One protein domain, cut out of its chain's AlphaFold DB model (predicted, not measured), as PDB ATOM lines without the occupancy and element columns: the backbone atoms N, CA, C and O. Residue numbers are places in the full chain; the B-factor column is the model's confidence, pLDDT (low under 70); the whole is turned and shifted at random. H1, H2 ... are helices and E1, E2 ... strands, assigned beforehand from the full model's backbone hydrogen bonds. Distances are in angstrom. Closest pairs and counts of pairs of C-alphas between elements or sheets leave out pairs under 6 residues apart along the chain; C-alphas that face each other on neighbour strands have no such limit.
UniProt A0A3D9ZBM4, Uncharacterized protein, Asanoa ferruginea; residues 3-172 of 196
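AT A GLANCE: This is residues 3 to 172 of the 196 residues of an uncharacterized protein of Asanoa ferruginea (UniProt A0A3D9ZBM4). A small sheet of three strands, E2, E4 and E5, has the helix H5 along one face, and the helices H2, H4, H6 and H8 gather round H5, with H3 and H7 beyond them. Toward the other end of this long model a two-strand ribbon, E1 and E3, has its strand E3 packed on the long helix H1, away from the helix cluster. The printed part has 170 residues with eight named helices and five named strands, in the order E1 E2 H1 E3 H2 H3 H4 E4 E5 H5 H6 H7 H8. The larger sheet has the order E2 E4 E5 and is mixed, the ribbon is antiparallel, and the class is mixed, helices and strands. By its radius of gyration of the C-alphas, 18.0 A, the whole is compact, while its outline is elongated, 58 by 35 by 29 A.

IN THESE COORDINATES: Look first for the sheet: E2 is residues 22 to 24, E4 residues 107 to 110 and E5 residues 117 to 120. Find C-alpha 122 at (163.403, 240.219, 273.861); from there H5 runs 20.1 A to residue 135. H6, residues 141 to 151, is 15.1 A long, and after it come H7, residues 156 to 161, and H8, residues 163 to 171, which ends at C-alpha 171 at (162.729, 251.349, 264.949). Earlier lie H2, residues 73 to 77, H3, residues 85 to 91, and H4, residues 93 to 97. H1 starts at C-alpha 32 at (144.259, 236.602, 258.301) and runs 31.9 A to residue 53; E1 is residues 3 to 6, and E3 is residues 60 to 65, 15.5 A.

HOW THE PARTS SIT: Start at E2 and E4, which are parallel, with N 108 and O 22 at 2.8 A. E4 and E5 form an antiparallel hairpin, with N 109 and O 118 at 2.9 A. H5 makes two layers with this sheet, a helix on one face: at a height over the sheet of 10.4 A it lies over E4 and runs along the strands, at 25 degrees to E4 on the local plane. H5 is the hub, touching four helices. It touches H6 at Leu 130 and Ala 144, C-alphas 6.9 A apart, in a helical hairpin at a shallow tilt of 4 degrees, opposite ways. It touches H8 at a steep tilt of 60 degrees, with the closest C-alphas, of Leu 128 and Phe 167, 6.6 A apart. H2 touches H5, with the C-alphas of Ala 73 and Ile 129 closest at 6.8 A, and H4 only just touches residues 122 to 123 of H5, with 3 pairs of C-alphas within 8 A. H3 touches H4, the closest C-alphas being those of Ala 89 and Leu 96, 6.8 A apart. H7 touches H6, with the C-alphas of Asp 149 and Gly 156 closest at 3.9 A. H1 touches no helix and only grazes the sheet with residues 35 to 42; its closest C-alpha pair with E3 is Asn 47 and Cys 60, 5.7 A. E1 and E3 are antiparallel, with N 6 and O 60 at 2.7 A. Every O i to N i+4 pair is within hydrogen-bond range in H1, H2, H4, H5, H6, H7 and H8, and 2 of 3 are in H3.

THE WHOLE: Look for the two C-alphas farthest apart at Phe 9 and Gln 142, 58.2 A. The printed part has no cut, and the link from E1 to E2, residues 7 to 21, is long. Mean pLDDT of the printed part is 79.6; among the residues under 70 are 3 to 16, 49 to 53 and 98 to 104.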
ATOM      1  N   TYR A   3     155.638 224.041 260.711       67.00
ATOM      2  CA  TYR A   3     156.300 224.068 259.406       67.00
ATOM      3  C   TYR A   3     157.072 222.791 259.116       67.00
ATOM      4  O   TYR A   3     157.429 222.035 260.023       67.00
ATOM      5  N   ARG A   4     157.329 222.553 257.829       69.06
ATOM      6  CA  ARG A   4     158.040 221.370 257.330       69.06
ATOM      7  C   ARG A   4     159.014 221.767 256.226       69.06
ATOM      8  O   ARG A   4     158.897 222.848 255.653       69.06
ATOM      9  N   LEU A   5     159.962 220.884 255.919       66.06
ATOM     10  CA  LEU A   5     160.782 221.015 254.717       66.06
ATOM     11  C   LEU A   5     160.022 220.398 253.543       66.06
ATOM     12  O   LEU A   5     159.768 219.193 253.536       66.06
ATOM     13  N   ALA A   6     159.667 221.208 252.556       65.31
ATOM     14  CA  ALA A   6     159.238 220.741 251.251       65.31
ATOM     15  C   ALA A   6     160.466 220.358 250.418       65.31
ATOM     16  O   ALA A   6     161.452 221.085 250.360       65.31
ATOM     17  N   GLN A   7     160.402 219.181 249.807       66.00
ATOM     18  CA  GLN A   7     161.421 218.590 248.954       66.00
ATOM     19  C   GLN A   7     161.117 218.911 247.481       66.00
ATOM     20  O   GLN A   7     159.943 219.000 247.106       66.00
ATOM     21  N   PRO A   8     162.143 218.997 246.616       51.25
ATOM     22  CA  PRO A   8     162.035 219.341 245.186       51.25
ATOM     23  C   PRO A   8     160.964 218.600 244.372       51.25
ATOM     24  O   PRO A   8     160.493 219.125 243.369       51.25
ATOM     25  N   PHE A   9     160.582 217.385 244.770       63.09
ATOM     26  CA  PHE A   9     159.671 216.521 244.007       63.09
ATOM     27  C   PHE A   9     158.306 216.328 244.684       63.09
ATOM     28  O   PHE A   9     157.656 215.303 244.495       63.09
ATOM     29  N   GLY A  10     157.869 217.307 245.483       53.09
ATOM     30  CA  GLY A  10     156.523 217.323 246.073       53.09
ATOM     31  C   GLY A  10     156.371 216.502 247.358       53.09
ATOM     32  O   GLY A  10     155.253 216.179 247.750       53.09
ATOM     33  N   GLY A  11     157.479 216.166 248.023       59.03
ATOM     34  CA  GLY A  11     157.471 215.500 249.328       59.03
ATOM     35  C   GLY A  11     157.600 216.497 250.479       59.03
ATOM     36  O   GLY A  11     158.343 217.464 250.371       59.03
ATOM     37  N   LEU A  12     156.923 216.255 251.600       62.50
ATOM     38  CA  LEU A  12     157.187 216.957 252.860       62.50
ATOM     39  C   LEU A  12     158.068 216.076 253.749       62.50
ATOM     40  O   LEU A  12     157.917 214.852 253.756       62.50
ATOM     41  N   SER A  13     158.966 216.680 254.526       63.69
ATOM     42  CA  SER A  13     159.681 215.964 255.583       63.69
ATOM     43  C   SER A  13     158.693 215.308 256.549       63.69
ATOM     44  O   SER A  13     157.666 215.898 256.886       63.69
ATOM     45  N   ALA A  14     159.024 214.112 257.041       59.31
ATOM     46  CA  ALA A  14     158.157 213.365 257.957       59.31
ATOM     47  C   ALA A  14     157.908 214.088 259.297       59.31
ATOM     48  O   ALA A  14     156.900 213.837 259.951       59.31
ATOM     49  N   GLY A  15     158.820 214.976 259.707       61.69
ATOM     50  CA  GLY A  15     158.697 215.768 260.927       61.69
ATOM     51  C   GLY A  15     158.071 217.141 260.693       61.69
ATOM     52  O   GLY A  15     158.385 217.817 259.709       61.69
ATOM     53  N   THR A  16     157.247 217.562 261.651       63.59
ATOM     54  CA  THR A  16     156.740 218.931 261.776       63.59
ATOM     55  C   THR A  16     157.540 219.659 262.846       63.59
ATOM     56  O   THR A  16     157.677 219.166 263.966       63.59
ATOM     57  N   GLN A  17     158.070 220.831 262.509       70.94
ATOM     58  CA  GLN A  17     158.719 221.712 263.470       70.94
ATOM     59  C   GLN A  17     157.717 222.728 264.013       70.94
ATOM     60  O   GLN A  17     156.806 223.166 263.306       70.94
ATOM     61  N   THR A  18     157.911 223.118 265.271       72.38
ATOM     62  CA  THR A  18     157.098 224.137 265.935       72.38
ATOM     63  C   THR A  18     157.974 225.331 266.263       72.38
ATOM     64  O   THR A  18     159.040 225.182 266.857       72.38
ATOM     65  N   LYS A  19     157.511 226.526 265.896       76.38
ATOM     66  CA  LYS A  19     158.085 227.790 266.359       76.38
ATOM     67  C   LYS A  19     156.958 228.768 266.686       76.38
ATOM     68  O   LYS A  19     155.879 228.731 266.081       76.38
ATOM     69  N   THR A  20     157.219 229.603 267.684       81.25
ATOM     70  CA  THR A  20     156.346 230.693 268.114       81.25
ATOM     71  C   THR A  20     157.104 231.992 267.903       81.25
ATOM     72  O   THR A  20     158.212 232.141 268.417       81.25
ATOM     73  N   TRP A  21     156.508 232.897 267.136       84.19
ATOM     74  CA  TRP A  21     156.983 234.265 266.975       84.19
ATOM     75  C   TRP A  21     156.038 235.214 267.695       84.19
ATOM     76  O   TRP A  21     154.853 234.926 267.857       84.19
ATOM     77  N   PHE A  22     156.584 236.354 268.079       88.50
ATOM     78  CA  PHE A  22     155.886 237.475 268.671       88.50
ATOM     79  C   PHE A  22     156.107 238.654 267.744       88.50
ATOM     80  O   PHE A  22     157.254 239.004 267.467       88.50
ATOM     81  N   PHE A  23     155.015 239.219 267.241       87.06
ATOM     82  CA  PHE A  23     155.064 240.358 266.341       87.06
ATOM     83  C   PHE A  23     154.329 241.545 266.942       87.06
ATOM     84  O   PHE A  23     153.229 241.397 267.469       87.06
ATOM     85  N   ASP A  24     154.940 242.714 266.815       88.00
ATOM     86  CA  ASP A  24     154.243 243.990 266.909       88.00
ATOM     87  C   ASP A  24     153.677 244.333 265.522       88.00
ATOM     88  O   ASP A  24     154.423 244.721 264.613       88.00
ATOM     89  N   VAL A  25     152.374 244.092 265.346       82.25
ATOM     90  CA  VAL A  25     151.648 244.240 264.075       82.25
ATOM     91  C   VAL A  25     150.673 245.416 264.187       82.25
ATOM     92  O   VAL A  25     149.887 245.453 265.133       82.25
ATOM     93  N   PRO A  26     150.681 246.372 263.237       78.94
ATOM     94  CA  PRO A  26     149.673 247.424 263.179       78.94
ATOM     95  C   PRO A  26     148.263 246.841 263.053       78.94
ATOM     96  O   PRO A  26     148.064 245.872 262.325       78.94
ATOM     97  N   GLU A  27     147.268 247.477 263.673       81.88
ATOM     98  CA  GLU A  27     145.865 247.023 263.633       81.88
ATOM     99  C   GLU A  27     145.347 246.834 262.195       81.88
ATOM    100  O   GLU A  27     144.643 245.875 261.900       81.88
ATOM    101  N   SER A  28     145.777 247.686 261.258       78.38
ATOM    102  CA  SER A  28     145.442 247.579 259.830       78.38
ATOM    103  C   SER A  28     145.938 246.293 259.157       78.38
ATOM    104  O   SER A  28     145.459 245.943 258.079       78.38
ATOM    105  N   ARG A  29     146.907 245.602 259.766       75.94
ATOM    106  CA  ARG A  29     147.522 244.363 259.278       75.94
ATOM    107  C   ARG A  29     147.209 243.153 260.160       75.94
ATOM    108  O   ARG A  29     147.563 242.044 259.765       75.94
ATOM    109  N   ASP A  30     146.521 243.332 261.289       85.06
ATOM    110  CA  ASP A  30     146.070 242.240 262.162       85.06
ATOM    111  C   ASP A  30     144.823 241.549 261.580       85.06
ATOM    112  O   ASP A  30     143.707 241.623 262.091       85.06
ATOM    113  N   THR A  31     145.017 240.922 260.422       83.12
ATOM    114  CA  THR A  31     144.005 240.187 259.655       83.12
ATOM    115  C   THR A  31     144.610 238.884 259.145       83.12
ATOM    116  O   THR A  31     145.831 238.782 259.014       83.12
ATOM    117  N   ASP A  32     143.779 237.895 258.813       83.94
ATOM    118  CA  ASP A  32     144.259 236.602 258.301       83.94
ATOM    119  C   ASP A  32     145.175 236.761 257.074       83.94
ATOM    120  O   ASP A  32     146.227 236.122 257.000       83.94
ATOM    121  N   ASP A  33     144.828 237.668 256.154       80.88
ATOM    122  CA  ASP A  33     145.626 237.961 254.958       80.88
ATOM    123  C   ASP A  33     146.953 238.648 255.308       80.88
ATOM    124  O   ASP A  33     148.003 238.281 254.775       80.88
ATOM    125  N   GLY A  34     146.932 239.611 256.237       81.00
ATOM    126  CA  GLY A  34     148.138 240.299 256.704       81.00
ATOM    127  C   GLY A  34     149.126 239.346 257.382       81.00
ATOM    128  O   GLY A  34     150.332 239.408 257.118       81.00
ATOM    129  N   TRP A  35     148.616 238.412 258.188       84.19
ATOM    130  CA  TRP A  35     149.407 237.353 258.811       84.19
ATOM    131  C   TRP A  35     149.938 236.341 257.794       84.19
ATOM    132  O   TRP A  35     151.115 235.976 257.853       84.19
ATOM    133  N   ALA A  36     149.116 235.908 256.837       81.06
ATOM    134  CA  ALA A  36     149.547 235.003 255.777       81.06
ATOM    135  C   ALA A  36     150.655 235.624 254.913       81.06
ATOM    136  O   ALA A  36     151.643 234.955 254.601       81.06
ATOM    137  N   GLU A  37     150.539 236.903 254.551       81.00
ATOM    138  CA  GLU A  37     151.580 237.627 253.817       81.00
ATOM    139  C   GLU A  37     152.890 237.697 254.618       81.00
ATOM    140  O   GLU A  37     153.949 237.329 254.101       81.00
ATOM    141  N   LEU A  38     152.822 238.119 255.886       78.56
ATOM    142  CA  LEU A  38     153.981 238.252 256.770       78.56
ATOM    143  C   LEU A  38     154.731 236.923 256.932       78.56
ATOM    144  O   LEU A  38     155.953 236.869 256.782       78.56
ATOM    145  N   LEU A  39     154.003 235.832 257.188       80.12
ATOM    146  CA  LEU A  39     154.596 234.503 257.340       80.12
ATOM    147  C   LEU A  39     155.221 233.999 256.033       80.12
ATOM    148  O   LEU A  39     156.306 233.419 256.060       80.12
ATOM    149  N   ASN A  40     154.586 234.254 254.885       77.94
ATOM    150  CA  ASN A  40     155.155 233.898 253.585       77.94
ATOM    151  C   ASN A  40     156.457 234.652 253.301       77.94
ATOM    152  O   ASN A  40     157.407 234.043 252.812       77.94
ATOM    153  N   ARG A  41     156.536 235.946 253.640       76.12
ATOM    154  CA  ARG A  41     157.773 236.734 253.509       76.12
ATOM    155  C   ARG A  41     158.884 236.194 254.396       76.12
ATOM    156  O   ARG A  41     159.987 235.968 253.911       76.12
ATOM    157  N   LEU A  42     158.568 235.896 255.653       76.69
ATOM    158  CA  LEU A  42     159.533 235.338 256.595       76.69
ATOM    159  C   LEU A  42     160.148 234.034 256.087       76.69
ATOM    160  O   LEU A  42     161.363 233.827 256.118       76.69
ATOM    161  N   PHE A  43     159.298 233.154 255.567       75.38
ATOM    162  CA  PHE A  43     159.729 231.889 254.995       75.38
ATOM    163  C   PHE A  43     160.479 232.082 253.678       75.38
ATOM    164  O   PHE A  43     161.466 231.387 253.438       75.38
ATOM    165  N   TYR A  44     160.060 233.030 252.838       75.31
ATOM    166  CA  TYR A  44     160.768 233.388 251.614       75.31
ATOM    167  C   TYR A  44     162.199 233.852 251.909       75.31
ATOM    168  O   TYR A  44     163.134 233.305 251.326       75.31
ATOM    169  N   ASP A  45     162.389 234.774 252.852       73.31
ATOM    170  CA  ASP A  45     163.707 235.304 253.215       73.31
ATOM    171  C   ASP A  45     164.610 234.215 253.806       73.31
ATOM    172  O   ASP A  45     165.781 234.079 253.426       73.31
ATOM    173  N   ALA A  46     164.056 233.368 254.679       73.06
ATOM    174  CA  ALA A  46     164.764 232.212 255.220       73.06
ATOM    175  C   ALA A  46     165.205 231.241 254.109       73.06
ATOM    176  O   ALA A  46     166.360 230.805 254.084       73.06
ATOM    177  N   ASN A  47     164.312 230.947 253.161       72.12
ATOM    178  CA  ASN A  47     164.578 230.071 252.021       72.12
ATOM    179  C   ASN A  47     165.605 230.665 251.052       72.12
ATOM    180  O   ASN A  47     166.496 229.950 250.592       72.12
ATOM    181  N   ALA A  48     165.520 231.964 250.761       72.00
ATOM    182  CA  ALA A  48     166.480 232.672 249.925       72.00
ATOM    183  C   ALA A  48     167.884 232.625 250.548       72.00
ATOM    184  O   ALA A  48     168.866 232.326 249.863       72.00
ATOM    185  N   LEU A  49     167.985 232.822 251.867       68.69
ATOM    186  CA  LEU A  49     169.249 232.706 252.587       68.69
ATOM    187  C   LEU A  49     169.788 231.270 252.577       68.69
ATOM    188  O   LEU A  49     170.979 231.077 252.324       68.69
ATOM    189  N   MET A  50     168.941 230.266 252.822       68.31
ATOM    190  CA  MET A  50     169.334 228.854 252.726       68.31
ATOM    191  C   MET A  50     169.874 228.532 251.330       68.31
ATOM    192  O   MET A  50     170.994 228.038 251.212       68.31
ATOM    193  N   ARG A  51     169.152 228.934 250.276       68.50
ATOM    194  CA  ARG A  51     169.569 228.774 248.878       68.50
ATOM    195  C   ARG A  51     170.904 229.446 248.582       68.50
ATOM    196  O   ARG A  51     171.713 228.892 247.850       68.50
ATOM    197  N   SER A  52     171.133 230.641 249.122       69.19
ATOM    198  CA  SER A  52     172.383 231.374 248.892       69.19
ATOM    199  C   SER A  52     173.603 230.642 249.468       69.19
ATOM    200  O   SER A  52     174.692 230.719 248.903       69.19
ATOM    201  N   ARG A  53     173.417 229.916 250.581       67.19
ATOM    202  CA  ARG A  53     174.475 229.177 251.284       67.19
ATOM    203  C   ARG A  53     174.672 227.780 250.715       67.19
ATOM    204  O   ARG A  53     175.806 227.327 250.613       67.19
ATOM    205  N   GLU A  54     173.583 227.130 250.319       71.69
ATOM    206  CA  GLU A  54     173.580 225.784 249.750       71.69
ATOM    207  C   GLU A  54     172.768 225.754 248.441       71.69
ATOM    208  O   GLU A  54     171.643 225.255 248.408       71.69
ATOM    209  N   PRO A  55     173.315 226.270 247.320       74.94
ATOM    210  CA  PRO A  55     172.567 226.407 246.064       74.94
ATOM    211  C   PRO A  55     171.978 225.096 245.527       74.94
ATOM    212  O   PRO A  55     170.927 225.112 244.880       74.94
ATOM    213  N   GLY A  56     172.641 223.971 245.815       70.62
ATOM    214  CA  GLY A  56     172.225 222.629 245.410       70.62
ATOM    215  C   GLY A  56     171.134 221.992 246.281       70.62
ATOM    216  O   GLY A  56     170.479 221.066 245.803       70.62
ATOM    217  N   ASP A  57     170.894 222.471 247.509       69.38
ATOM    218  CA  ASP A  57     169.797 221.960 248.340       69.38
ATOM    219  C   ASP A  57     168.486 222.557 247.853       69.38
ATOM    220  O   ASP A  57     168.213 223.738 248.035       69.38
ATOM    221  N   THR A  58     167.668 221.755 247.183       71.38
ATOM    222  CA  THR A  58     166.398 222.194 246.596       71.38
ATOM    223  C   THR A  58     165.238 222.253 247.586       71.38
ATOM    224  O   THR A  58     164.158 222.697 247.204       71.38
ATOM    225  N   SER A  59     165.474 221.903 248.850       70.31
ATOM    226  CA  SER A  59     164.473 221.970 249.907       70.31
ATOM    227  C   SER A  59     164.089 223.412 250.251       70.31
ATOM    228  O   SER A  59     164.889 224.342 250.114       70.31
ATOM    229  N   CYS A  60     162.865 223.609 250.733       73.19
ATOM    230  CA  CYS A  60     162.420 224.883 251.286       73.19
ATOM    231  C   CYS A  60     161.552 224.679 252.527       73.19
ATOM    232  O   CYS A  60     160.843 223.687 252.667       73.19
ATOM    233  N   LEU A  61     161.607 225.625 253.452       75.19
ATOM    234  CA  LEU A  61     160.654 225.742 254.539       75.19
ATOM    235  C   LEU A  61     159.284 226.089 253.946       75.19
ATOM    236  O   LEU A  61     159.168 227.035 253.165       75.19
ATOM    237  N   ALA A  62     158.259 225.348 254.354       77.25
ATOM    238  CA  ALA A  62     156.866 225.596 254.011       77.25
ATOM    239  C   ALA A  62     156.024 225.688 255.287       77.25
ATOM    240  O   ALA A  62     156.142 224.842 256.184       77.25
ATOM    241  N   VAL A  63     155.178 226.718 255.361       76.81
ATOM    242  CA  VAL A  63     154.174 226.858 256.420       76.81
ATOM    243  C   VAL A  63     153.109 225.789 256.204       76.81
ATOM    244  O   VAL A  63     152.565 225.660 255.113       76.81
ATOM    245  N   ASP A  64     152.836 225.012 257.246       80.69
ATOM    246  CA  ASP A  64     151.818 223.960 257.223       80.69
ATOM    247  C   ASP A  64     150.513 224.496 257.815       80.69
ATOM    248  O   ASP A  64     149.477 224.537 257.160       80.69
ATOM    249  N   THR A  65     150.584 224.994 259.050       82.94
ATOM    250  CA  THR A  65     149.468 225.659 259.729       82.94
ATOM    251  C   THR A  65     149.982 226.737 260.676       82.94
ATOM    252  O   THR A  65     151.079 226.638 261.242       82.94
ATOM    253  N   PHE A  66     149.175 227.770 260.898       83.12
ATOM    254  CA  PHE A  66     149.449 228.786 261.903       83.12
ATOM    255  C   PHE A  66     148.179 229.163 262.659       83.12
ATOM    256  O   PHE A  66     147.066 228.982 262.178       83.12
ATOM    257  N   THR A  67     148.381 229.657 263.873       84.75
ATOM    258  CA  THR A  67     147.358 230.269 264.711       84.75
ATOM    259  C   THR A  67     147.968 231.518 265.320       84.75
ATOM    260  O   THR A  67     149.175 231.553 265.589       84.75
ATOM    261  N   THR A  68     147.143 232.536 265.522       84.75
ATOM    262  CA  THR A  68     147.525 233.788 266.170       84.75
ATOM    263  C   THR A  68     146.806 233.888 267.511       84.75
ATOM    264  O   THR A  68     145.709 233.359 267.697       84.75
ATOM    265  N   ALA A  69     147.465 234.505 268.484       84.88
ATOM    266  CA  ALA A  69     146.878 234.802 269.779       84.88
ATOM    267  C   ALA A  69     147.430 236.152 270.245       84.88
ATOM    268  O   ALA A  69     148.654 236.325 270.235       84.88
ATOM    269  N   PRO A  70     146.569 237.103 270.642       85.06
ATOM    270  CA  PRO A  70     147.033 238.405 271.084       85.06
ATOM    271  C   PRO A  70     147.762 238.285 272.423       85.06
ATOM    272  O   PRO A  70     147.339 237.551 273.321       85.06
ATOM    273  N   VAL A  71     148.835 239.060 272.575       85.19
ATOM    274  CA  VAL A  71     149.498 239.273 273.865       85.19
ATOM    275  C   VAL A  71     149.282 240.726 274.262       85.19
ATOM    276  O   VAL A  71     149.662 241.641 273.540       85.19
ATOM    277  N   SER A  72     148.636 240.943 275.406       88.50
ATOM    278  CA  SER A  72     148.290 242.288 275.865       88.50
ATOM    279  C   SER A  72     149.495 243.010 276.469       88.50
ATOM    280  O   SER A  72     150.177 242.472 277.346       88.50
ATOM    281  N   ALA A  73     149.698 244.274 276.086       89.12
ATOM    282  CA  ALA A  73     150.677 245.158 276.721       89.12
ATOM    283  C   ALA A  73     150.398 245.352 278.226       89.12
ATOM    284  O   ALA A  73     151.326 245.458 279.026       89.12
ATOM    285  N   ALA A  74     149.131 245.308 278.650       90.06
ATOM    286  CA  ALA A  74     148.784 245.347 280.071       90.06
ATOM    287  C   ALA A  74     149.251 244.078 280.810       90.06
ATOM    288  O   ALA A  74     149.752 244.160 281.930       90.06
ATOM    289  N   THR A  75     149.151 242.905 280.171       91.12
ATOM    290  CA  THR A  75     149.695 241.651 280.717       91.12
ATOM    291  C   THR A  75     151.212 241.724 280.839       91.12
ATOM    292  O   THR A  75     151.747 241.317 281.866       91.12
ATOM    293  N   MET A  76     151.896 242.292 279.844       91.81
ATOM    294  CA  MET A  76     153.341 242.532 279.889       91.81
ATOM    295  C   MET A  76     153.738 243.383 281.107       91.81
ATOM    296  O   MET A  76     154.609 242.992 281.881       91.81
ATOM    297  N   LEU A  77     153.063 244.516 281.318       90.94
ATOM    298  CA  LEU A  77     153.337 245.442 282.426       90.94
ATOM    299  C   LEU A  77     153.055 244.855 283.815       90.94
ATOM    300  O   LEU A  77     153.682 245.250 284.800       90.94
ATOM    301  N   ALA A  78     152.133 243.896 283.902       90.44
ATOM    302  CA  ALA A  78     151.820 243.192 285.141       90.44
ATOM    303  C   ALA A  78     152.931 242.225 285.596       90.44
ATOM    304  O   ALA A  78     152.824 241.658 286.683       90.44
ATOM    305  N   TRP A  79     153.989 242.031 284.798       90.50
ATOM    306  CA  TRP A  79     155.136 241.211 285.182       90.50
ATOM    307  C   TRP A  79     155.800 241.733 286.457       90.50
ATOM    308  O   TRP A  79     156.114 242.916 286.560       90.50
ATOM    309  N   ASP A  80     156.073 240.849 287.409       85.88
ATOM    310  CA  ASP A  80     156.617 241.177 288.733       85.88
ATOM    311  C   ASP A  80     158.150 241.324 288.777       85.88
ATOM    312  O   ASP A  80     158.709 241.595 289.838       85.88
ATOM    313  N   GLY A  81     158.834 241.162 287.642       81.44
ATOM    314  CA  GLY A  81     160.298 241.207 287.557       81.44
ATOM    315  C   GLY A  81     160.984 239.869 287.833       81.44
ATOM    316  O   GLY A  81     162.206 239.770 287.722       81.44
ATOM    317  N   LEU A  82     160.236 238.808 288.158       75.75
ATOM    318  CA  LEU A  82     160.811 237.483 288.349       75.75
ATOM    319  C   LEU A  82     160.911 236.756 287.008       75.75
ATOM    320  O   LEU A  82     159.919 236.340 286.408       75.75
ATOM    321  N   ALA A  83     162.148 236.562 286.556       61.62
ATOM    322  CA  ALA A  83     162.479 235.833 285.334       61.62
ATOM    323  C   ALA A  83     162.516 234.305 285.542       61.62
ATOM    324  O   ALA A  83     163.362 233.615 284.972       61.62
ATOM    325  N   THR A  84     161.628 233.742 286.371       67.62
ATOM    326  CA  THR A  84     161.452 232.282 286.361       67.62
ATOM    327  C   THR A  84     160.761 231.882 285.062       67.62
ATOM    328  O   THR A  84     159.921 232.619 284.544       67.62
ATOM    329  N   GLN A  85     161.106 230.711 284.522       64.44
ATOM    330  CA  GLN A  85     160.583 230.239 283.238       64.44
ATOM    331  C   GLN A  85     159.043 230.218 283.208       64.44
ATOM    332  O   GLN A  85     158.441 230.567 282.201       64.44
ATOM    333  N   GLU A  86     158.397 229.892 284.327       66.69
ATOM    334  CA  GLU A  86     156.934 229.859 284.434       66.69
ATOM    335  C   GLU A  86     156.300 231.257 284.479       66.69
ATOM    336  O   GLU A  86     155.249 231.467 283.877       66.69
ATOM    337  N   ARG A  87     156.929 232.235 285.148       68.62
ATOM    338  CA  ARG A  87     156.380 233.599 285.258       68.62
ATOM    339  C   ARG A  87     156.678 234.437 284.021       68.62
ATOM    340  O   ARG A  87     155.785 235.098 283.499       68.62
ATOM    341  N   ALA A  88     157.893 234.351 283.486       70.75
ATOM    342  CA  ALA A  88     158.238 235.022 282.239       70.75
ATOM    343  C   ALA A  88     157.426 234.477 281.050       70.75
ATOM    344  O   ALA A  88     157.104 235.243 280.151       70.75
ATOM    345  N   ALA A  89     157.010 233.204 281.055       75.50
ATOM    346  CA  ALA A  89     156.178 232.647 279.986       75.50
ATOM    347  C   ALA A  89     154.799 233.314 279.876       75.50
ATOM    348  O   ALA A  89     154.269 233.427 278.776       75.50
ATOM    349  N   ALA A  90     154.217 233.762 280.990       82.38
ATOM    350  CA  ALA A  90     152.905 234.403 280.973       82.38
ATOM    351  C   ALA A  90     152.970 235.879 280.551       82.38
ATOM    352  O   ALA A  90     152.054 236.371 279.897       82.38
ATOM    353  N   HIS A  91     154.043 236.583 280.924       87.50
ATOM    354  CA  HIS A  91     154.122 238.036 280.764       87.50
ATOM    355  C   HIS A  91     155.090 238.503 279.670       87.50
ATOM    356  O   HIS A  91     154.831 239.505 279.013       87.50
ATOM    357  N   LEU A  92     156.197 237.783 279.473       88.25
ATOM    358  CA  LEU A  92     157.280 238.102 278.534       88.25
ATOM    359  C   LEU A  92     157.718 236.858 277.733       88.25
ATOM    360  O   LEU A  92     158.909 236.523 277.698       88.25
ATOM    361  N   PRO A  93     156.785 236.135 277.084       85.06
ATOM    362  CA  PRO A  93     157.081 234.847 276.451       85.06
ATOM    363  C   PRO A  93     158.161 234.927 275.361       85.06
ATOM    364  O   PRO A  93     158.895 233.960 275.140       85.06
ATOM    365  N   TRP A  94     158.325 236.085 274.718       86.50
ATOM    366  CA  TRP A  94     159.371 236.320 273.721       86.50
ATOM    367  C   TRP A  94     160.793 236.283 274.292       86.50
ATOM    368  O   TRP A  94     161.714 235.875 273.581       86.50
ATOM    369  N   ILE A  95     160.989 236.652 275.563       81.31
ATOM    370  CA  ILE A  95     162.303 236.572 276.220       81.31
ATOM    371  C   ILE A  95     162.747 235.109 276.321       81.31
ATOM    372  O   ILE A  95     163.910 234.797 276.072       81.31
ATOM    373  N   LEU A  96     161.814 234.196 276.606       75.75
ATOM    374  CA  LEU A  96     162.094 232.761 276.666       75.75
ATOM    375  C   LEU A  96     162.247 232.150 275.270       75.75
ATOM    376  O   LEU A  96     163.129 231.323 275.039       75.75
ATOM    377  N   ALA A  97     161.417 232.580 274.318       70.75
ATOM    378  CA  ALA A  97     161.447 232.069 272.952       70.75
ATOM    379  C   ALA A  97     162.734 232.435 272.196       70.75
ATOM    380  O   ALA A  97     163.108 231.724 271.262       70.75
ATOM    381  N   ALA A  98     163.432 233.506 272.587       62.22
ATOM    382  CA  ALA A  98     164.715 233.895 272.000       62.22
ATOM    383  C   ALA A  98     165.830 232.848 272.216       62.22
ATOM    384  O   ALA A  98     166.788 232.816 271.447       62.22
ATOM    385  N   GLY A  99     165.710 231.975 273.224       53.44
ATOM    386  CA  GLY A  99     166.685 230.913 273.504       53.44
ATOM    387  C   GLY A  99     166.437 229.586 272.771       53.44
ATOM    388  O   GLY A  99     167.301 228.714 272.805       53.44
ATOM    389  N   ALA A 100     165.276 229.406 272.128       52.88
ATOM    390  CA  ALA A 100     164.831 228.096 271.640       52.88
ATOM    391  C   ALA A 100     165.253 227.767 270.194       52.88
ATOM    392  O   ALA A 100     165.380 226.594 269.847       52.88
ATOM    393  N   VAL A 101     165.461 228.771 269.335       50.03
ATOM    394  CA  VAL A 101     165.802 228.577 267.914       50.03
ATOM    395  C   VAL A 101     166.789 229.658 267.474       50.03
ATOM    396  O   VAL A 101     166.534 230.843 267.641       50.03
ATOM    397  N   SER A 102     167.926 229.253 266.906       54.22
ATOM    398  CA  SER A 102     169.097 230.127 266.721       54.22
ATOM    399  C   SER A 102     169.136 230.915 265.410       54.22
ATOM    400  O   SER A 102     170.011 231.763 265.230       54.22
ATOM    401  N   TRP A 103     168.248 230.616 264.462       57.75
ATOM    402  CA  TRP A 103     168.387 231.120 263.097       57.75
ATOM    403  C   TRP A 103     167.658 232.445 262.840       57.75
ATOM    404  O   TRP A 103     167.942 233.096 261.836       57.75
ATOM    405  N   GLU A 104     166.766 232.865 263.736       62.84
ATOM    406  CA  GLU A 104     166.036 234.133 263.652       62.84
ATOM    407  C   GLU A 104     165.453 234.481 265.025       62.84
ATOM    408  O   GLU A 104     165.023 233.581 265.754       62.84
ATOM    409  N   TYR A 105     165.411 235.775 265.355       72.38
ATOM    410  CA  TYR A 105     164.744 236.266 266.557       72.38
ATOM    411  C   TYR A 105     163.278 235.817 266.617       72.38
ATOM    412  O   TYR A 105     162.571 235.768 265.614       72.38
ATOM    413  N   SER A 106     162.819 235.496 267.823       78.00
ATOM    414  CA  SER A 106     161.409 235.178 268.074       78.00
ATOM    415  C   SER A 106     160.565 236.435 268.307       78.00
ATOM    416  O   SER A 106     159.348 236.325 268.352       78.00
ATOM    417  N   ALA A 107     161.193 237.604 268.463       85.69
ATOM    418  CA  ALA A 107     160.544 238.894 268.665       85.69
ATOM    419  C   ALA A 107     160.801 239.803 267.457       85.69
ATOM    420  O   ALA A 107     161.958 240.109 267.150       85.69
ATOM    421  N   CYS A 108     159.730 240.211 266.783       85.31
ATOM    422  CA  CYS A 108     159.763 240.906 265.503       85.31
ATOM    423  C   CYS A 108     158.759 242.065 265.472       85.31
ATOM    424  O   CYS A 108     157.805 242.089 266.243       85.31
ATOM    425  N   TYR A 109     158.932 243.021 264.568       83.06
ATOM    426  CA  TYR A 109     157.997 244.136 264.389       83.06
ATOM    427  C   TYR A 109     157.855 244.494 262.912       83.06
ATOM    428  O   TYR A 109     158.799 244.309 262.140       83.06
ATOM    429  N   CYS A 110     156.685 245.005 262.520       76.25
ATOM    430  CA  CYS A 110     156.507 245.587 261.191       76.25
ATOM    431  C   CYS A 110     157.232 246.935 261.109       76.25
ATOM    432  O   CYS A 110     157.014 247.828 261.931       76.25
ATOM    433  N   VAL A 111     158.089 247.059 260.101       73.88
ATOM    434  CA  VAL A 111     158.911 248.239 259.828       73.88
ATOM    435  C   VAL A 111     158.134 249.270 259.013       73.88
ATOM    436  O   VAL A 111     158.245 250.466 259.269       73.88
ATOM    437  N   ASP A 112     157.344 248.811 258.042       66.50
ATOM    438  CA  ASP A 112     156.578 249.672 257.146       66.50
ATOM    439  C   ASP A 112     155.243 249.042 256.709       66.50
ATOM    440  O   ASP A 112     154.955 247.865 256.954       66.50
ATOM    441  N   ASP A 113     154.430 249.845 256.021       65.06
ATOM    442  CA  ASP A 113     153.139 249.419 255.470       65.06
ATOM    443  C   ASP A 113     153.283 248.451 254.284       65.06
ATOM    444  O   ASP A 113     152.334 247.735 253.956       65.06
ATOM    445  N   ALA A 114     154.467 248.373 253.663       66.00
ATOM    446  CA  ALA A 114     154.765 247.431 252.583       66.00
ATOM    447  C   ALA A 114     154.996 245.994 253.090       66.00
ATOM    448  O   ALA A 114     155.182 245.076 252.283       66.00
ATOM    449  N   GLY A 115     154.944 245.792 254.411       61.97
ATOM    450  CA  GLY A 115     155.071 244.492 255.055       61.97
ATOM    451  C   GLY A 115     156.514 244.099 255.341       61.97
ATOM    452  O   GLY A 115     156.778 242.918 255.577       61.97
ATOM    453  N   ALA A 116     157.451 245.053 255.313       72.19
ATOM    454  CA  ALA A 116     158.792 244.817 255.822       72.19
ATOM    455  C   ALA A 116     158.737 244.562 257.334       72.19
ATOM    456  O   ALA A 116     157.923 245.142 258.056       72.19
ATOM    457  N   TYR A 117     159.616 243.689 257.819       77.44
ATOM    458  CA  TYR A 117     159.715 243.352 259.232       77.44
ATOM    459  C   TYR A 117     161.184 243.215 259.647       77.44
ATOM    460  O   TYR A 117     162.040 242.896 258.822       77.44
ATOM    461  N   ASP A 118     161.477 243.455 260.923       77.88
ATOM    462  CA  ASP A 118     162.805 243.230 261.508       77.88
ATOM    463  C   ASP A 118     162.680 242.532 262.870       77.88
ATOM    464  O   ASP A 118     161.624 242.531 263.506       77.88
ATOM    465  N   GLY A 119     163.766 241.889 263.295       78.38
ATOM    466  CA  GLY A 119     163.879 241.150 264.545       78.38
ATOM    467  C   GLY A 119     164.741 241.875 265.576       78.38
ATOM    468  O   GLY A 119     165.720 242.560 265.256       78.38
ATOM    469  N   MET A 120     164.430 241.685 266.855       81.62
ATOM    470  CA  MET A 120     165.216 242.263 267.943       81.62
ATOM    471  C   MET A 120     165.301 241.356 269.171       81.62
ATOM    472  O   MET A 120     164.704 240.282 269.241       81.62
ATOM    473  N   THR A 121     166.110 241.777 270.143       81.69
ATOM    474  CA  THR A 121     166.210 241.091 271.433       81.69
ATOM    475  C   THR A 121     164.882 241.173 272.180       81.69
ATOM    476  O   THR A 121     164.108 242.111 271.991       81.69
ATOM    477  N   GLY A 122     164.632 240.214 273.074       84.19
ATOM    478  CA  GLY A 122     163.403 240.219 273.861       84.19
ATOM    479  C   GLY A 122     163.235 241.487 274.706       84.19
ATOM    480  O   GLY A 122     162.133 242.016 274.784       84.19
ATOM    481  N   ASN A 123     164.324 242.027 275.260       87.00
ATOM    482  CA  ASN A 123     164.265 243.279 276.013       87.00
ATOM    483  C   ASN A 123     163.999 244.489 275.109       87.00
ATOM    484  O   ASN A 123     163.189 245.336 275.470       87.00
ATOM    485  N   GLY A 124     164.628 244.551 273.927       87.50
ATOM    486  CA  GLY A 124     164.334 245.602 272.949       87.50
ATOM    487  C   GLY A 124     162.867 245.581 272.524       87.50
ATOM    488  O   GLY A 124     162.238 246.630 272.429       87.50
ATOM    489  N   PHE A 125     162.297 244.385 272.358       90.19
ATOM    490  CA  PHE A 125     160.884 244.222 272.024       90.19
ATOM    491  C   PHE A 125     159.971 244.679 273.167       90.19
ATOM    492  O   PHE A 125     159.020 245.418 272.934       90.19
ATOM    493  N   SER A 126     160.297 244.327 274.414       92.38
ATOM    494  CA  SER A 126     159.580 244.831 275.591       92.38
ATOM    495  C   SER A 126     159.602 246.363 275.677       92.38
ATOM    496  O   SER A 126     158.583 246.974 275.986       92.38
ATOM    497  N   GLU A 127     160.748 246.992 275.394       93.50
ATOM    498  CA  GLU A 127     160.870 248.453 275.341       93.50
ATOM    499  C   GLU A 127     160.038 249.064 274.207       93.50
ATOM    500  O   GLU A 127     159.344 250.053 274.430       93.50
ATOM    501  N   LEU A 128     160.056 248.462 273.012       91.50
ATOM    502  CA  LEU A 128     159.252 248.909 271.872       91.50
ATOM    503  C   LEU A 128     157.758 248.947 272.228       91.50
ATOM    504  O   LEU A 128     157.112 249.985 272.060       91.50
ATOM    505  N   ILE A 129     157.232 247.837 272.756       93.06
ATOM    506  CA  ILE A 129     155.825 247.724 273.161       93.06
ATOM    507  C   ILE A 129     155.504 248.718 274.278       93.06
ATOM    508  O   ILE A 129     154.473 249.387 274.220       93.06
ATOM    509  N   LEU A 130     156.390 248.861 275.270       95.44
ATOM    510  CA  LEU A 130     156.214 249.814 276.362       95.44
ATOM    511  C   LEU A 130     156.058 251.247 275.844       95.44
ATOM    512  O   LEU A 130     155.120 251.935 276.243       95.44
ATOM    513  N   TYR A 131     156.972 251.704 274.987       94.31
ATOM    514  CA  TYR A 131     156.971 253.089 274.519       94.31
ATOM    515  C   TYR A 131     155.757 253.386 273.636       94.31
ATOM    516  O   TYR A 131     155.103 254.404 273.844       94.31
ATOM    517  N   ARG A 132     155.365 252.465 272.743       91.19
ATOM    518  CA  ARG A 132     154.130 252.610 271.949       91.19
ATOM    519  C   ARG A 132     152.881 252.644 272.830       91.19
ATOM    520  O   ARG A 132     151.993 253.464 272.614       91.19
ATOM    521  N   PHE A 133     152.815 251.780 273.844       94.06
ATOM    522  CA  PHE A 133     151.680 251.733 274.764       94.06
ATOM    523  C   PHE A 133     151.597 252.983 275.650       94.06
ATOM    524  O   PHE A 133     150.502 253.469 275.927       94.06
ATOM    525  N   LEU A 134     152.744 253.539 276.050       95.31
ATOM    526  CA  LEU A 134     152.834 254.822 276.743       95.31
ATOM    527  C   LEU A 134     152.364 255.982 275.856       95.31
ATOM    528  O   LEU A 134     151.545 256.781 276.304       95.31
ATOM    529  N   ASP A 135     152.831 256.057 274.607       93.25
ATOM    530  CA  ASP A 135     152.447 257.112 273.657       93.25
ATOM    531  C   ASP A 135     150.949 257.058 273.312       93.25
ATOM    532  O   ASP A 135     150.310 258.095 273.133       93.25
ATOM    533  N   ALA A 136     150.359 255.859 273.303       92.19
ATOM    534  CA  ALA A 136     148.918 255.650 273.159       92.19
ATOM    535  C   ALA A 136     148.105 255.965 274.436       92.19
ATOM    536  O   ALA A 136     146.883 255.818 274.438       92.19
ATOM    537  N   GLY A 137     148.752 256.372 275.535       94.94
ATOM    538  CA  GLY A 137     148.099 256.660 276.816       94.94
ATOM    539  C   GLY A 137     147.621 255.417 277.577       94.94
ATOM    540  O   GLY A 137     146.807 255.531 278.491       94.94
ATOM    541  N   GLY A 138     148.110 254.229 277.215       93.81
ATOM    542  CA  GLY A 138     147.731 252.957 277.830       93.81
ATOM    543  C   GLY A 138     148.369 252.699 279.199       93.81
ATOM    544  O   GLY A 138     147.906 251.838 279.947       93.81
ATOM    545  N   THR A 139     149.417 253.443 279.558       96.44
ATOM    546  CA  THR A 139     150.098 253.343 280.856       96.44
ATOM    547  C   THR A 139     150.593 254.704 281.341       96.44
ATOM    548  O   THR A 139     150.592 255.680 280.589       96.44
ATOM    549  N   THR A 140     151.006 254.790 282.606       96.62
ATOM    550  CA  THR A 140     151.564 256.017 283.183       96.62
ATOM    551  C   THR A 140     153.095 256.035 283.087       96.62
ATOM    552  O   THR A 140     153.728 254.978 283.056       96.62
ATOM    553  N   PRO A 141     153.739 257.219 283.108       97.06
ATOM    554  CA  PRO A 141     155.197 257.310 283.204       97.06
ATOM    555  C   PRO A 141     155.782 256.548 284.401       97.06
ATOM    556  O   PRO A 141     156.840 255.938 284.288       97.06
ATOM    557  N   GLN A 142     155.086 256.549 285.541       96.88
ATOM    558  CA  GLN A 142     155.541 255.857 286.748       96.88
ATOM    559  C   GLN A 142     155.501 254.333 286.584       96.88
ATOM    560  O   GLN A 142     156.441 253.641 286.983       96.88
ATOM    561  N   ASP A 143     154.448 253.806 285.958       96.25
ATOM    562  CA  ASP A 143     154.344 252.378 285.650       96.25
ATOM    563  C   ASP A 143     155.407 251.954 284.633       96.25
ATOM    564  O   ASP A 143     156.026 250.900 284.788       96.25
ATOM    565  N   ALA A 144     155.689 252.803 283.640       96.62
ATOM    566  CA  ALA A 144     156.744 252.567 282.664       96.62
ATOM    567  C   ALA A 144     158.135 252.510 283.312       96.62
ATOM    568  O   ALA A 144     158.887 251.574 283.054       96.62
ATOM    569  N   VAL A 145     158.463 253.456 284.200       97.06
ATOM    570  CA  VAL A 145     159.713 253.428 284.983       97.06
ATOM    571  C   VAL A 145     159.797 252.158 285.825       97.06
ATOM    572  O   VAL A 145     160.832 251.497 285.830       97.06
ATOM    573  N   THR A 146     158.705 251.782 286.492       95.75
ATOM    574  CA  THR A 146     158.656 250.573 287.327       95.75
ATOM    575  C   THR A 146     158.901 249.314 286.496       95.75
ATOM    576  O   THR A 146     159.655 248.433 286.902       95.75
ATOM    577  N   PHE A 147     158.293 249.220 285.313       95.12
ATOM    578  CA  PHE A 147     158.528 248.108 284.399       95.12
ATOM    579  C   PHE A 147     159.976 248.077 283.892       95.12
ATOM    580  O   PHE A 147     160.594 247.015 283.869       95.12
ATOM    581  N   LEU A 148     160.539 249.230 283.525       95.06
ATOM    582  CA  LEU A 148     161.931 249.324 283.088       95.06
ATOM    583  C   LEU A 148     162.910 248.955 284.200       95.06
ATOM    584  O   LEU A 148     163.915 248.324 283.908       95.06
ATOM    585  N   ASP A 149     162.609 249.285 285.455       94.50
ATOM    586  CA  ASP A 149     163.423 248.872 286.599       94.50
ATOM    587  C   ASP A 149     163.354 247.355 286.824       94.50
ATOM    588  O   ASP A 149     164.360 246.719 287.113       94.50
ATOM    589  N   ARG A 150     162.200 246.721 286.581       91.62
ATOM    590  CA  ARG A 150     162.101 245.249 286.581       91.62
ATOM    591  C   ARG A 150     162.907 244.619 285.444       91.62
ATOM    592  O   ARG A 150     163.534 243.582 285.638       91.62
ATOM    593  N   LEU A 151     162.878 245.229 284.256       89.69
ATOM    594  CA  LEU A 151     163.594 244.744 283.072       89.69
ATOM    595  C   LEU A 151     165.112 244.983 283.169       89.69
ATOM    596  O   LEU A 151     165.902 244.173 282.684       89.69
ATOM    597  N   TYR A 152     165.506 246.077 283.819       90.38
ATOM    598  CA  TYR A 152     166.874 246.543 284.011       90.38
ATOM    599  C   TYR A 152     167.051 247.084 285.445       90.38
ATOM    600  O   TYR A 152     166.971 248.299 285.658       90.38
ATOM    601  N   PRO A 153     167.308 246.199 286.427       90.62
ATOM    602  CA  PRO A 153     167.367 246.562 287.843       90.62
ATOM    603  C   PRO A 153     168.287 247.746 288.139       90.62
ATOM    604  O   PRO A 153     169.476 247.706 287.825       90.62
ATOM    605  N   GLY A 154     167.733 248.791 288.760       91.81
ATOM    606  CA  GLY A 154     168.449 250.004 289.154       91.81
ATOM    607  C   GLY A 154     168.609 251.047 288.045       91.81
ATOM    608  O   GLY A 154     169.228 252.085 288.276       91.81
ATOM    609  N   HIS A 155     168.068 250.800 286.848       92.88
ATOM    610  CA  HIS A 155     168.249 251.669 285.682       92.88
ATOM    611  C   HIS A 155     166.941 252.232 285.114       92.88
ATOM    612  O   HIS A 155     166.996 252.984 284.135       92.88
ATOM    613  N   GLY A 156     165.785 251.933 285.719       93.44
ATOM    614  CA  GLY A 156     164.471 252.298 285.175       93.44
ATOM    615  C   GLY A 156     164.321 253.784 284.832       93.44
ATOM    616  O   GLY A 156     163.933 254.121 283.713       93.44
ATOM    617  N   GLU A 157     164.700 254.678 285.750       95.69
ATOM    618  CA  GLU A 157     164.622 256.133 285.532       95.69
ATOM    619  C   GLU A 157     165.542 256.608 284.402       95.69
ATOM    620  O   GLU A 157     165.114 257.368 283.533       95.69
ATOM    621  N   SER A 158     166.792 256.133 284.383       94.12
ATOM    622  CA  SER A 158     167.770 256.517 283.357       94.12
ATOM    623  C   SER A 158     167.327 256.087 281.958       94.12
ATOM    624  O   SER A 158     167.379 256.867 281.012       94.12
ATOM    625  N   ILE A 159     166.796 254.869 281.839       92.38
ATOM    626  CA  ILE A 159     166.316 254.329 280.570       92.38
ATOM    627  C   ILE A 159     165.069 255.085 280.104       92.38
ATOM    628  O   ILE A 159     164.948 255.402 278.920       92.38
ATOM    629  N   PHE A 160     164.171 255.430 281.028       96.00
ATOM    630  CA  PHE A 160     162.978 256.210 280.714       96.00
ATOM    631  C   PHE A 160     163.301 257.642 280.260       96.00
ATOM    632  O   PHE A 160     162.632 258.182 279.369       96.00
ATOM    633  N   ALA A 161     164.327 258.262 280.850       93.25
ATOM    634  CA  ALA A 161     164.807 259.578 280.437       93.25
ATOM    635  C   ALA A 161     165.312 259.561 278.983       93.25
ATOM    636  O   ALA A 161     164.970 260.453 278.206       93.25
ATOM    637  N   ASP A 162     166.009 258.493 278.585       92.44
ATOM    638  CA  ASP A 162     166.581 258.324 277.242       92.44
ATOM    639  C   ASP A 162     165.594 257.755 276.203       92.44
ATOM    640  O   ASP A 162     165.965 257.518 275.046       92.44
ATOM    641  N   ARG A 163     164.326 257.524 276.577       91.88
ATOM    642  CA  ARG A 163     163.370 256.731 275.781       91.88
ATOM    643  C   ARG A 163     163.224 257.176 274.328       91.88
ATOM    644  O   ARG A 163     163.117 256.323 273.463       91.88
ATOM    645  N   SER A 164     163.246 258.478 274.031       85.44
ATOM    646  CA  SER A 164     163.066 258.969 272.657       85.44
ATOM    647  C   SER A 164     164.215 258.540 271.745       85.44
ATOM    648  O   SER A 164     163.975 258.080 270.630       85.44
ATOM    649  N   GLN A 165     165.456 258.620 272.235       82.50
ATOM    650  CA  GLN A 165     166.625 258.147 271.495       82.50
ATOM    651  C   GLN A 165     166.612 256.622 271.373       82.50
ATOM    652  O   GLN A 165     166.911 256.073 270.315       82.50
ATOM    653  N   ARG A 166     166.254 255.927 272.457       85.44
ATOM    654  CA  ARG A 166     166.180 254.463 272.464       85.44
ATOM    655  C   ARG A 166     165.121 253.956 271.495       85.44
ATOM    656  O   ARG A 166     165.412 253.059 270.715       85.44
ATOM    657  N   PHE A 167     163.937 254.561 271.491       82.12
ATOM    658  CA  PHE A 167     162.862 254.236 270.562       82.12
ATOM    659  C   PHE A 167     163.297 254.448 269.114       82.12
ATOM    660  O   PHE A 167     163.141 253.533 268.313       82.12
ATOM    661  N   ALA A 168     163.927 255.586 268.800       74.94
ATOM    662  CA  ALA A 168     164.469 255.843 267.467       74.94
ATOM    663  C   ALA A 168     165.452 254.744 267.019       74.94
ATOM    664  O   ALA A 168     165.338 254.251 265.904       74.94
ATOM    665  N   ASN A 169     166.342 254.292 267.909       74.38
ATOM    666  CA  ASN A 169     167.282 253.205 267.618       74.38
ATOM    667  C   ASN A 169     166.601 251.827 267.487       74.38
ATOM    668  O   ASN A 169     167.124 250.940 266.814       74.38
ATOM    669  N   LEU A 170     165.472 251.608 268.172       75.62
ATOM    670  CA  LEU A 170     164.719 250.349 268.100       75.62
ATOM    671  C   LEU A 170     163.983 250.200 266.767       75.62
ATOM    672  O   LEU A 170     163.881 249.082 266.270       75.62
ATOM    673  N   VAL A 171     163.486 251.312 266.213       68.94
ATOM    674  CA  VAL A 171     162.729 251.349 264.949       68.94
ATOM    675  C   VAL A 171     163.584 251.737 263.739       68.94
ATOM    676  O   VAL A 171     163.067 251.840 262.629       68.94
ATOM    677  N   GLU A 172     164.883 251.978 263.931       62.03
ATOM    678  CA  GLU A 172     165.806 252.255 262.833       62.03
ATOM    679  C   GLU A 172     165.952 251.013 261.942       62.03
ATOM    680  O   GLU A 172     166.380 249.943 262.387       62.03
TER     681      GLU A 172